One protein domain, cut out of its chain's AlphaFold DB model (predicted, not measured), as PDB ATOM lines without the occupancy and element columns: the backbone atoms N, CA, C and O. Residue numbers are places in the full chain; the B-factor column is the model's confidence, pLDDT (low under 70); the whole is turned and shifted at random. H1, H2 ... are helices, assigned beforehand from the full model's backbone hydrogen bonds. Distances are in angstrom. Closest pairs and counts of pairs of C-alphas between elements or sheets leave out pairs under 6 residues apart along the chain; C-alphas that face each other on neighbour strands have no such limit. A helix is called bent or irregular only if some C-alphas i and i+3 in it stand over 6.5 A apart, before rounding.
ATOM      1  N   MET A   7     203.011 170.738 144.051       71.94
ATOM      2  CA  MET A   7     203.067 172.148 144.466       71.94
ATOM      3  C   MET A   7     204.510 172.587 144.734       71.94
ATOM      4  O   MET A   7     204.927 173.644 144.272       71.94
ATOM      5  N   LEU A   8     205.311 171.726 145.372       74.31
ATOM      6  CA  LEU A   8     206.732 172.000 145.617       74.31
ATOM      7  C   LEU A   8     207.545 172.087 144.319       74.31
ATOM      8  O   LEU A   8     208.513 172.839 144.246       74.31
ATOM      9  N   MET A   9     207.160 171.336 143.283       78.62
ATOM     10  CA  MET A   9     207.777 171.442 141.957       78.62
ATOM     11  C   MET A   9     207.582 172.827 141.342       78.62
ATOM     12  O   MET A   9     208.544 173.410 140.844       78.62
ATOM     13  N   ASP A  10     206.358 173.357 141.383       80.69
ATOM     14  CA  ASP A  10     206.072 174.691 140.859       80.69
ATOM     15  C   ASP A  10     206.784 175.786 141.663       80.69
ATOM     16  O   ASP A  10     207.323 176.717 141.064       80.69
ATOM     17  N   ASP A  11     206.891 175.630 142.985       82.12
ATOM     18  CA  ASP A  11     207.636 176.557 143.841       82.12
ATOM     19  C   ASP A  11     209.134 176.574 143.500       82.12
ATOM     20  O   ASP A  11     209.725 177.644 143.356       82.12
ATOM     21  N   ILE A  12     209.757 175.402 143.306       82.69
ATOM     22  CA  ILE A  12     211.165 175.293 142.886       82.69
ATOM     23  C   ILE A  12     211.352 175.928 141.509       82.69
ATOM     24  O   ILE A  12     212.290 176.701 141.297       82.69
ATOM     25  N   ARG A  13     210.444 175.624 140.577       85.31
ATOM     26  CA  ARG A  13     210.467 176.154 139.216       85.31
ATOM     27  C   ARG A  13     210.413 177.678 139.220       85.31
ATOM     28  O   ARG A  13     211.240 178.322 138.578       85.31
ATOM     29  N   GLN A  14     209.470 178.248 139.965       82.81
ATOM     30  CA  GLN A  14     209.269 179.688 140.054       82.81
ATOM     31  C   GLN A  14     210.412 180.381 140.802       82.81
ATOM     32  O   GLN A  14     210.896 181.414 140.345       82.81
ATOM     33  N   ALA A  15     210.878 179.813 141.917       80.31
ATOM     34  CA  ALA A  15     211.956 180.384 142.723       80.31
ATOM     35  C   ALA A  15     213.297 180.432 141.977       80.31
ATOM     36  O   ALA A  15     214.098 181.341 142.201       80.31
ATOM     37  N   LEU A  16     213.546 179.456 141.100       81.06
ATOM     38  CA  LEU A  16     214.784 179.342 140.329       81.06
ATOM     39  C   LEU A  16     214.656 179.841 138.883       81.06
ATOM     40  O   LEU A  16     215.654 179.853 138.166       81.06
ATOM     41  N   GLY A  17     213.459 180.252 138.453       83.25
ATOM     42  CA  GLY A  17     213.203 180.696 137.080       83.25
ATOM     43  C   GLY A  17     213.489 179.612 136.038       83.25
ATOM     44  O   GLY A  17     214.055 179.905 134.987       83.25
ATOM     45  N   LEU A  18     213.170 178.353 136.348       83.12
ATOM     46  CA  LEU A  18     213.426 177.226 135.454       83.12
ATOM     47  C   LEU A  18     212.291 177.078 134.435       83.12
ATOM     48  O   LEU A  18     211.131 176.917 134.803       83.12
ATOM     49  N   ASP A  19     212.632 177.054 133.150       84.50
ATOM     50  CA  ASP A  19     211.667 176.759 132.081       84.50
ATOM     51  C   ASP A  19     211.590 175.256 131.760       84.50
ATOM     52  O   ASP A  19     210.590 174.778 131.222       84.50
ATOM     53  N   ASP A  20     212.638 174.495 132.103       85.44
ATOM     54  CA  ASP A  20     212.713 173.054 131.854       85.44
ATOM     55  C   ASP A  20     212.170 172.245 133.056       85.44
ATOM     56  O   ASP A  20     212.743 172.292 134.158       85.44
ATOM     57  N   PRO A  21     211.097 171.450 132.872       83.25
ATOM     58  CA  PRO A  21     210.554 170.603 133.931       83.25
ATOM     59  C   PRO A  21     211.540 169.528 134.407       83.25
ATOM     60  O   PRO A  21     211.548 169.200 135.591       83.25
ATOM     61  N   ARG A  22     212.418 169.008 133.536       85.50
ATOM     62  CA  ARG A  22     213.412 167.993 133.937       85.50
ATOM     63  C   ARG A  22     214.479 168.583 134.847       85.50
ATOM     64  O   ARG A  22     214.898 167.940 135.806       85.50
ATOM     65  N   ALA A  23     214.902 169.816 134.570       84.12
ATOM     66  CA  ALA A  23     215.836 170.529 135.434       84.12
ATOM     67  C   ALA A  23     215.242 170.726 136.837       84.12
ATOM     68  O   ALA A  23     215.918 170.481 137.834       84.12
ATOM     69  N   THR A  24     213.958 171.086 136.902       86.62
ATOM     70  CA  THR A  24     213.215 171.235 138.161       86.62
ATOM     71  C   THR A  24     213.177 169.917 138.944       86.62
ATOM     72  O   THR A  24     213.502 169.893 140.130       86.62
ATOM     73  N   GLU A  25     212.872 168.803 138.270       84.88
ATOM     74  CA  GLU A  25     212.842 167.461 138.867       84.88
ATOM     75  C   GLU A  25     214.198 167.060 139.477       84.88
ATOM     76  O   GLU A  25     214.270 166.599 140.619       84.88
ATOM     77  N   HIS A  26     215.299 167.294 138.756       87.75
ATOM     78  CA  HIS A  26     216.646 167.009 139.256       87.75
ATOM     79  C   HIS A  26     217.007 167.825 140.500       87.75
ATOM     80  O   HIS A  26     217.619 167.286 141.427       87.75
ATOM     81  N   VAL A  27     216.616 169.100 140.542       86.19
ATOM     82  CA  VAL A  27     216.828 169.953 141.718       86.19
ATOM     83  C   VAL A  27     216.064 169.408 142.921       86.19
ATOM     84  O   VAL A  27     216.629 169.316 144.008       86.19
ATOM     85  N   TRP A  28     214.824 168.967 142.737       86.19
ATOM     86  CA  TRP A  28     214.040 168.384 143.826       86.19
ATOM     87  C   TRP A  28     214.626 167.086 144.367       86.19
ATOM     88  O   TRP A  28     214.742 166.943 145.583       86.19
ATOM     89  N   TYR A  29     215.083 166.175 143.502       87.19
ATOM     90  CA  TYR A  29     215.787 164.979 143.971       87.19
ATOM     91  C   TYR A  29     217.047 165.330 144.768       87.19
ATOM     92  O   TYR A  29     217.327 164.697 145.786       87.19
ATOM     93  N   ALA A  30     217.798 166.347 144.337       85.38
ATOM     94  CA  ALA A  30     218.970 166.813 145.070       85.38
ATOM     95  C   ALA A  30     218.590 167.391 146.444       85.38
ATOM     96  O   ALA A  30     219.232 167.063 147.439       85.38
ATOM     97  N   MET A  31     217.521 168.191 146.519       84.88
ATOM     98  CA  MET A  31     217.004 168.729 147.782       84.88
ATOM     99  C   MET A  31     216.564 167.615 148.735       84.88
ATOM    100  O   MET A  31     216.951 167.635 149.900       84.88
ATOM    101  N   GLN A  32     215.843 166.606 148.239       85.00
ATOM    102  CA  GLN A  32     215.449 165.452 149.051       85.00
ATOM    103  C   GLN A  32     216.652 164.656 149.561       85.00
ATOM    104  O   GLN A  32     216.678 164.242 150.718       85.00
ATOM    105  N   ALA A  33     217.663 164.432 148.718       85.31
ATOM    106  CA  ALA A  33     218.873 163.725 149.129       85.31
ATOM    107  C   ALA A  33     219.619 164.478 150.246       85.31
ATOM    108  O   ALA A  33     220.096 163.860 151.201       85.31
ATOM    109  N   LEU A  34     219.683 165.809 150.146       84.56
ATOM    110  CA  LEU A  34     220.290 166.672 151.158       84.56
ATOM    111  C   LEU A  34     219.489 166.672 152.467       84.56
ATOM    112  O   LEU A  34     220.080 166.495 153.532       84.56
ATOM    113  N   GLU A  35     218.162 166.755 152.393       84.12
ATOM    114  CA  GLU A  35     217.278 166.681 153.559       84.12
ATOM    115  C   GLU A  35     217.442 165.349 154.309       84.12
ATOM    116  O   GLU A  35     217.606 165.331 155.529       84.12
ATOM    117  N   VAL A  36     217.512 164.226 153.582       84.69
ATOM    118  CA  VAL A  36     217.775 162.896 154.165       84.69
ATOM    119  C   VAL A  36     219.151 162.827 154.833       84.69
ATOM    120  O   VAL A  36     219.314 162.126 155.831       84.69
ATOM    121  N   SER A  37     220.140 163.568 154.328       84.56
ATOM    122  CA  SER A  37     221.457 163.679 154.968       84.56
ATOM    123  C   SER A  37     221.492 164.613 156.189       84.56
ATOM    124  O   SER A  37     222.543 164.755 156.813       84.56
ATOM    125  N   GLY A  38     220.360 165.230 156.557       84.69
ATOM    126  CA  GLY A  38     220.261 166.188 157.661       84.69
ATOM    127  C   GLY A  38     220.784 167.584 157.314       84.69
ATOM    128  O   GLY A  38     221.053 168.375 158.216       84.69
ATOM    129  N   VAL A  39     220.958 167.885 156.024       82.06
ATOM    130  CA  VAL A  39     221.384 169.201 155.539       82.06
ATOM    131  C   VAL A  39     220.144 170.023 155.212       82.06
ATOM    132  O   VAL A  39     219.353 169.655 154.345       82.06
ATOM    133  N   GLU A  40     219.986 171.152 155.897       78.44
ATOM    134  CA  GLU A  40     218.920 172.110 155.610       78.44
ATOM    135  C   GLU A  40     219.223 172.860 154.305       78.44
ATOM    136  O   GLU A  40     220.290 173.458 154.144       78.44
ATOM    137  N   VAL A  41     218.279 172.824 153.361       74.06
ATOM    138  CA  VAL A  41     218.396 173.502 152.066       74.06
ATOM    139  C   VAL A  41     217.413 174.662 152.016       74.06
ATOM    140  O   VAL A  41     216.206 174.469 152.108       74.06
ATOM    141  N   VAL A  42     217.937 175.870 151.814       77.31
ATOM    142  CA  VAL A  42     217.135 177.085 151.639       77.31
ATOM    143  C   VAL A  42     217.330 177.602 150.220       77.31
ATOM    144  O   VAL A  42     218.447 177.929 149.815       77.31
ATOM    145  N   LEU A  43     216.237 177.698 149.463       72.88
ATOM    146  CA  LEU A  43     216.242 178.342 148.152       72.88
ATOM    147  C   LEU A  43     216.358 179.854 148.346       72.88
ATOM    148  O   LEU A  43     215.499 180.483 148.963       72.88
ATOM    149  N   LYS A  44     217.431 180.446 147.823       70.50
ATOM    150  CA  LYS A  44     217.640 181.893 147.846       70.50
ATOM    151  C   LYS A  44     217.650 182.410 146.417       70.50
ATOM    152  O   LYS A  44     218.575 182.113 145.666       70.50
ATOM    153  N   SER A  45     216.652 183.215 146.058       64.88
ATOM    154  CA  SER A  45     216.706 184.000 144.829       64.88
ATOM    155  C   SER A  45     217.801 185.053 144.997       64.88
ATOM    156  O   SER A  45     217.665 185.993 145.784       64.88
ATOM    157  N   VAL A  46     218.923 184.877 144.308       63.72
ATOM    158  CA  VAL A  46     219.896 185.955 144.145       63.72
ATOM    159  C   VAL A  46     219.417 186.743 142.938       63.72
ATOM    160  O   VAL A  46     219.375 186.197 141.837       63.72
ATOM    161  N   GLU A  47     219.002 187.995 143.142       57.28
ATOM    162  CA  GLU A  47     218.780 188.906 142.018       57.28
ATOM    163  C   GLU A  47     220.043 188.889 141.159       57.28
ATOM    164  O   GLU A  47     221.151 189.097 141.668       57.28
ATOM    165  N   ALA A  48     219.888 188.573 139.871       59.78
ATOM    166  CA  ALA A  48     220.997 188.665 138.940       59.78
ATOM    167  C   ALA A  48     221.593 190.074 139.084       59.78
ATOM    168  O   ALA A  48     220.827 191.045 139.066       59.78
ATOM    169  N   PRO A  49     222.921 190.213 139.274       60.75
ATOM    170  CA  PRO A  49     223.522 191.531 139.366       60.75
ATOM    171  C   PRO A  49     223.094 192.318 138.123       60.75
ATOM    172  O   PRO A  49     223.103 191.742 137.027       60.75
ATOM    173  N   PRO A  50     222.671 193.586 138.279       65.50
ATOM    174  CA  PRO A  50     222.153 194.366 137.169       65.50
ATOM    175  C   PRO A  50     223.165 194.313 136.029       65.50
ATOM    176  O   PRO A  50     224.335 194.661 136.202       65.50
ATOM    177  N   GLN A  51     222.727 193.816 134.873       67.88
ATOM    178  CA  GLN A  51     223.543 193.850 133.671       67.88
ATOM    179  C   GLN A  51     223.716 195.313 133.298       67.88
ATOM    180  O   GLN A  51     222.776 195.958 132.839       67.88
ATOM    181  N   LEU A  52     224.914 195.837 133.563       70.56
ATOM    182  CA  LEU A  52     225.280 197.199 133.216       70.56
ATOM    183  C   LEU A  52     225.067 197.373 131.715       70.56
ATOM    184  O   LEU A  52     225.724 196.729 130.894       70.56
ATOM    185  N   THR A  53     224.122 198.232 131.356       78.06
ATOM    186  CA  THR A  53     223.907 198.605 129.966       78.06
ATOM    187  C   THR A  53     225.076 199.465 129.485       78.06
ATOM    188  O   THR A  53     225.847 200.026 130.269       78.06
ATOM    189  N   SER A  54     225.208 199.631 128.168       75.88
ATOM    190  CA  SER A  54     226.179 200.575 127.599       75.88
ATOM    191  C   SER A  54     225.975 202.004 128.122       75.88
ATOM    192  O   SER A  54     226.948 202.747 128.269       75.88
ATOM    193  N   ALA A  55     224.737 202.378 128.458       76.81
ATOM    194  CA  ALA A  55     224.410 203.659 129.076       76.81
ATOM    195  C   ALA A  55     224.940 203.754 130.518       76.81
ATOM    196  O   ALA A  55     225.509 204.785 130.881       76.81
ATOM    197  N   ASP A  56     224.837 202.678 131.304       78.50
ATOM    198  CA  ASP A  56     225.349 202.623 132.681       78.50
ATOM    199  C   ASP A  56     226.877 202.700 132.716       78.50
ATOM    200  O   ASP A  56     227.449 203.448 133.511       78.50
ATOM    201  N   LEU A  57     227.543 202.002 131.790       79.50
ATOM    202  CA  LEU A  57     228.995 202.079 131.612       79.50
ATOM    203  C   LEU A  57     229.433 203.490 131.204       79.50
ATOM    204  O   LEU A  57     230.387 204.032 131.758       79.50
ATOM    205  N   THR A  58     228.706 204.121 130.277       81.81
ATOM    206  CA  THR A  58     229.004 205.491 129.835       81.81
ATOM    207  C   THR A  58     228.833 206.494 130.978       81.81
ATOM    208  O   THR A  58     229.681 207.363 131.167       81.81
ATOM    209  N   MET A  59     227.774 206.361 131.783       82.88
ATOM    210  CA  MET A  59     227.563 207.190 132.974       82.88
ATOM    211  C   MET A  59     228.661 206.991 134.017       82.88
ATOM    212  O   MET A  59     229.141 207.984 134.559       82.88
ATOM    213  N   GLN A  60     229.096 205.755 134.276       81.81
ATOM    214  CA  GLN A  60     230.219 205.487 135.178       81.81
ATOM    215  C   GLN A  60     231.511 206.135 134.670       81.81
ATOM    216  O   GLN A  60     232.141 206.877 135.417       81.81
ATOM    217  N   MET A  61     231.850 205.967 133.388       82.75
ATOM    218  CA  MET A  61     233.042 206.580 132.785       82.75
ATOM    219  C   MET A  61     233.010 208.113 132.839       82.75
ATOM    220  O   MET A  61     234.027 208.752 133.099       82.75
ATOM    221  N   LEU A  62     231.850 208.729 132.593       83.25
ATOM    222  CA  LEU A  62     231.688 210.180 132.709       83.25
ATOM    223  C   LEU A  62     231.799 210.626 134.172       83.25
ATOM    224  O   LEU A  62     232.489 211.597 134.465       83.25
ATOM    225  N   GLN A  63     231.172 209.915 135.107       83.62
ATOM    226  CA  GLN A  63     231.295 210.226 136.531       83.62
ATOM    227  C   GLN A  63     232.734 210.082 137.029       83.62
ATOM    228  O   GLN A  63     233.167 210.930 137.798       83.62
ATOM    229  N   GLU A  64     233.483 209.074 136.583       82.81
ATOM    230  CA  GLU A  64     234.913 208.928 136.877       82.81
ATOM    231  C   GLU A  64     235.738 210.061 136.260       82.81
ATOM    232  O   GLU A  64     236.579 210.644 136.935       82.81
ATOM    233  N   LYS A  65     235.463 210.434 135.005       79.88
ATOM    234  CA  LYS A  65     236.197 211.493 134.295       79.88
ATOM    235  C   LYS A  65     235.940 212.900 134.848       79.88
ATOM    236  O   LYS A  65     236.797 213.767 134.705       79.88
ATOM    237  N   TYR A  66     234.762 213.144 135.426       79.94
ATOM    238  CA  TYR A  66     234.343 214.464 135.916       79.94
ATOM    239  C   TYR A  66     234.237 214.560 137.453       79.94
ATOM    240  O   TYR A  66     233.999 215.653 137.974       79.94
ATOM    241  N   LYS A  67     234.468 213.475 138.211       61.41
ATOM    242  CA  LYS A  67     234.739 213.536 139.662       61.41
ATOM    243  C   LYS A  67     236.224 213.851 139.901       61.41
ATOM    244  O   LYS A  67     236.986 212.965 140.252       61.41
TER     245      LYS A  67
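AT A GLANCE: This is residues 7 to 67 of the 68 residues of an uncharacterized protein of Pseudomonas sp. NFACC05-1 (UniProt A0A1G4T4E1). Two helices, H1 and H2, pack together about perpendicular at one end of the domain, and a lone helix, H3, lies far off at the other end of a long extended link, residues 37 to 53. H3 touches neither of the other helices, and residues 53 to 59 and 61 to 67 stick out into the open; the link and H3 make the length of the whole. The printed part has 61 residues with three named helices, in the order H1, H2, H3, and no named strand; the class is all helix. The whole is extended, with a radius of gyration of the C-alphas of 19.2 A, and the C-alphas span 57 by 26 by 15 A along their three main axes.

HOW THE PARTS SIT: Begin at the first printed residue with H1, residues 7 to 16, and go on through a tight link of 4 residues to H2, residues 21 to 36. Look at Arg 13 and Thr 24: their C-alphas, 5.7 A apart, are the closest of H1 and H2. The two helices touch, with 8 pairs of C-alphas within 8 A, and H2 does this with its residues 21 to 28 alone. Their lines stand at 75 degrees, about perpendicular, and their centres are 11.0 A apart. Past the long link of 17 residues you reach H3, residues 54 to 66, which is apart from H1 and from H2. In H1, H2 and H3 every O i to N i+4 pair is within hydrogen-bond range.

IN THESE COORDINATES: Find C-alpha 7 at (203.067, 172.148, 144.466); from there H1 runs through 10 residues to Leu 16, 14.4 A from first to last C-alpha. H2, the longest helix with 16 residues, starts at Pro 21, C-alpha at (210.554, 170.603, 133.931), and measures 22.8 A to Val 36. H3 runs through 13 residues from Ser 54 to Tyr 66, 18.1 A, and ends with C-alpha 66 at (234.343, 214.464, 135.916). None of the three helices is bent or irregular.

THE WHOLE: The two C-alphas farthest apart are those of Val 36 and Tyr 66, at 57.2 A, while the first and last printed C-alphas, of Met 7 and Lys 67, are 52.3 A apart. Residues 33 to 38, of which 33 to 36 belong to H2, stand free. Without the stretches that stand free, the body has 41 residues and spans 45 by 25 by 15 A. The printed part has no cut, and its one long link is that from H2 to H3. The mean pLDDT of the printed part is 79.1; look in the B-factor column at residues 45 to 51 and residue 67 to find the values under 70, where the model's confidence is low.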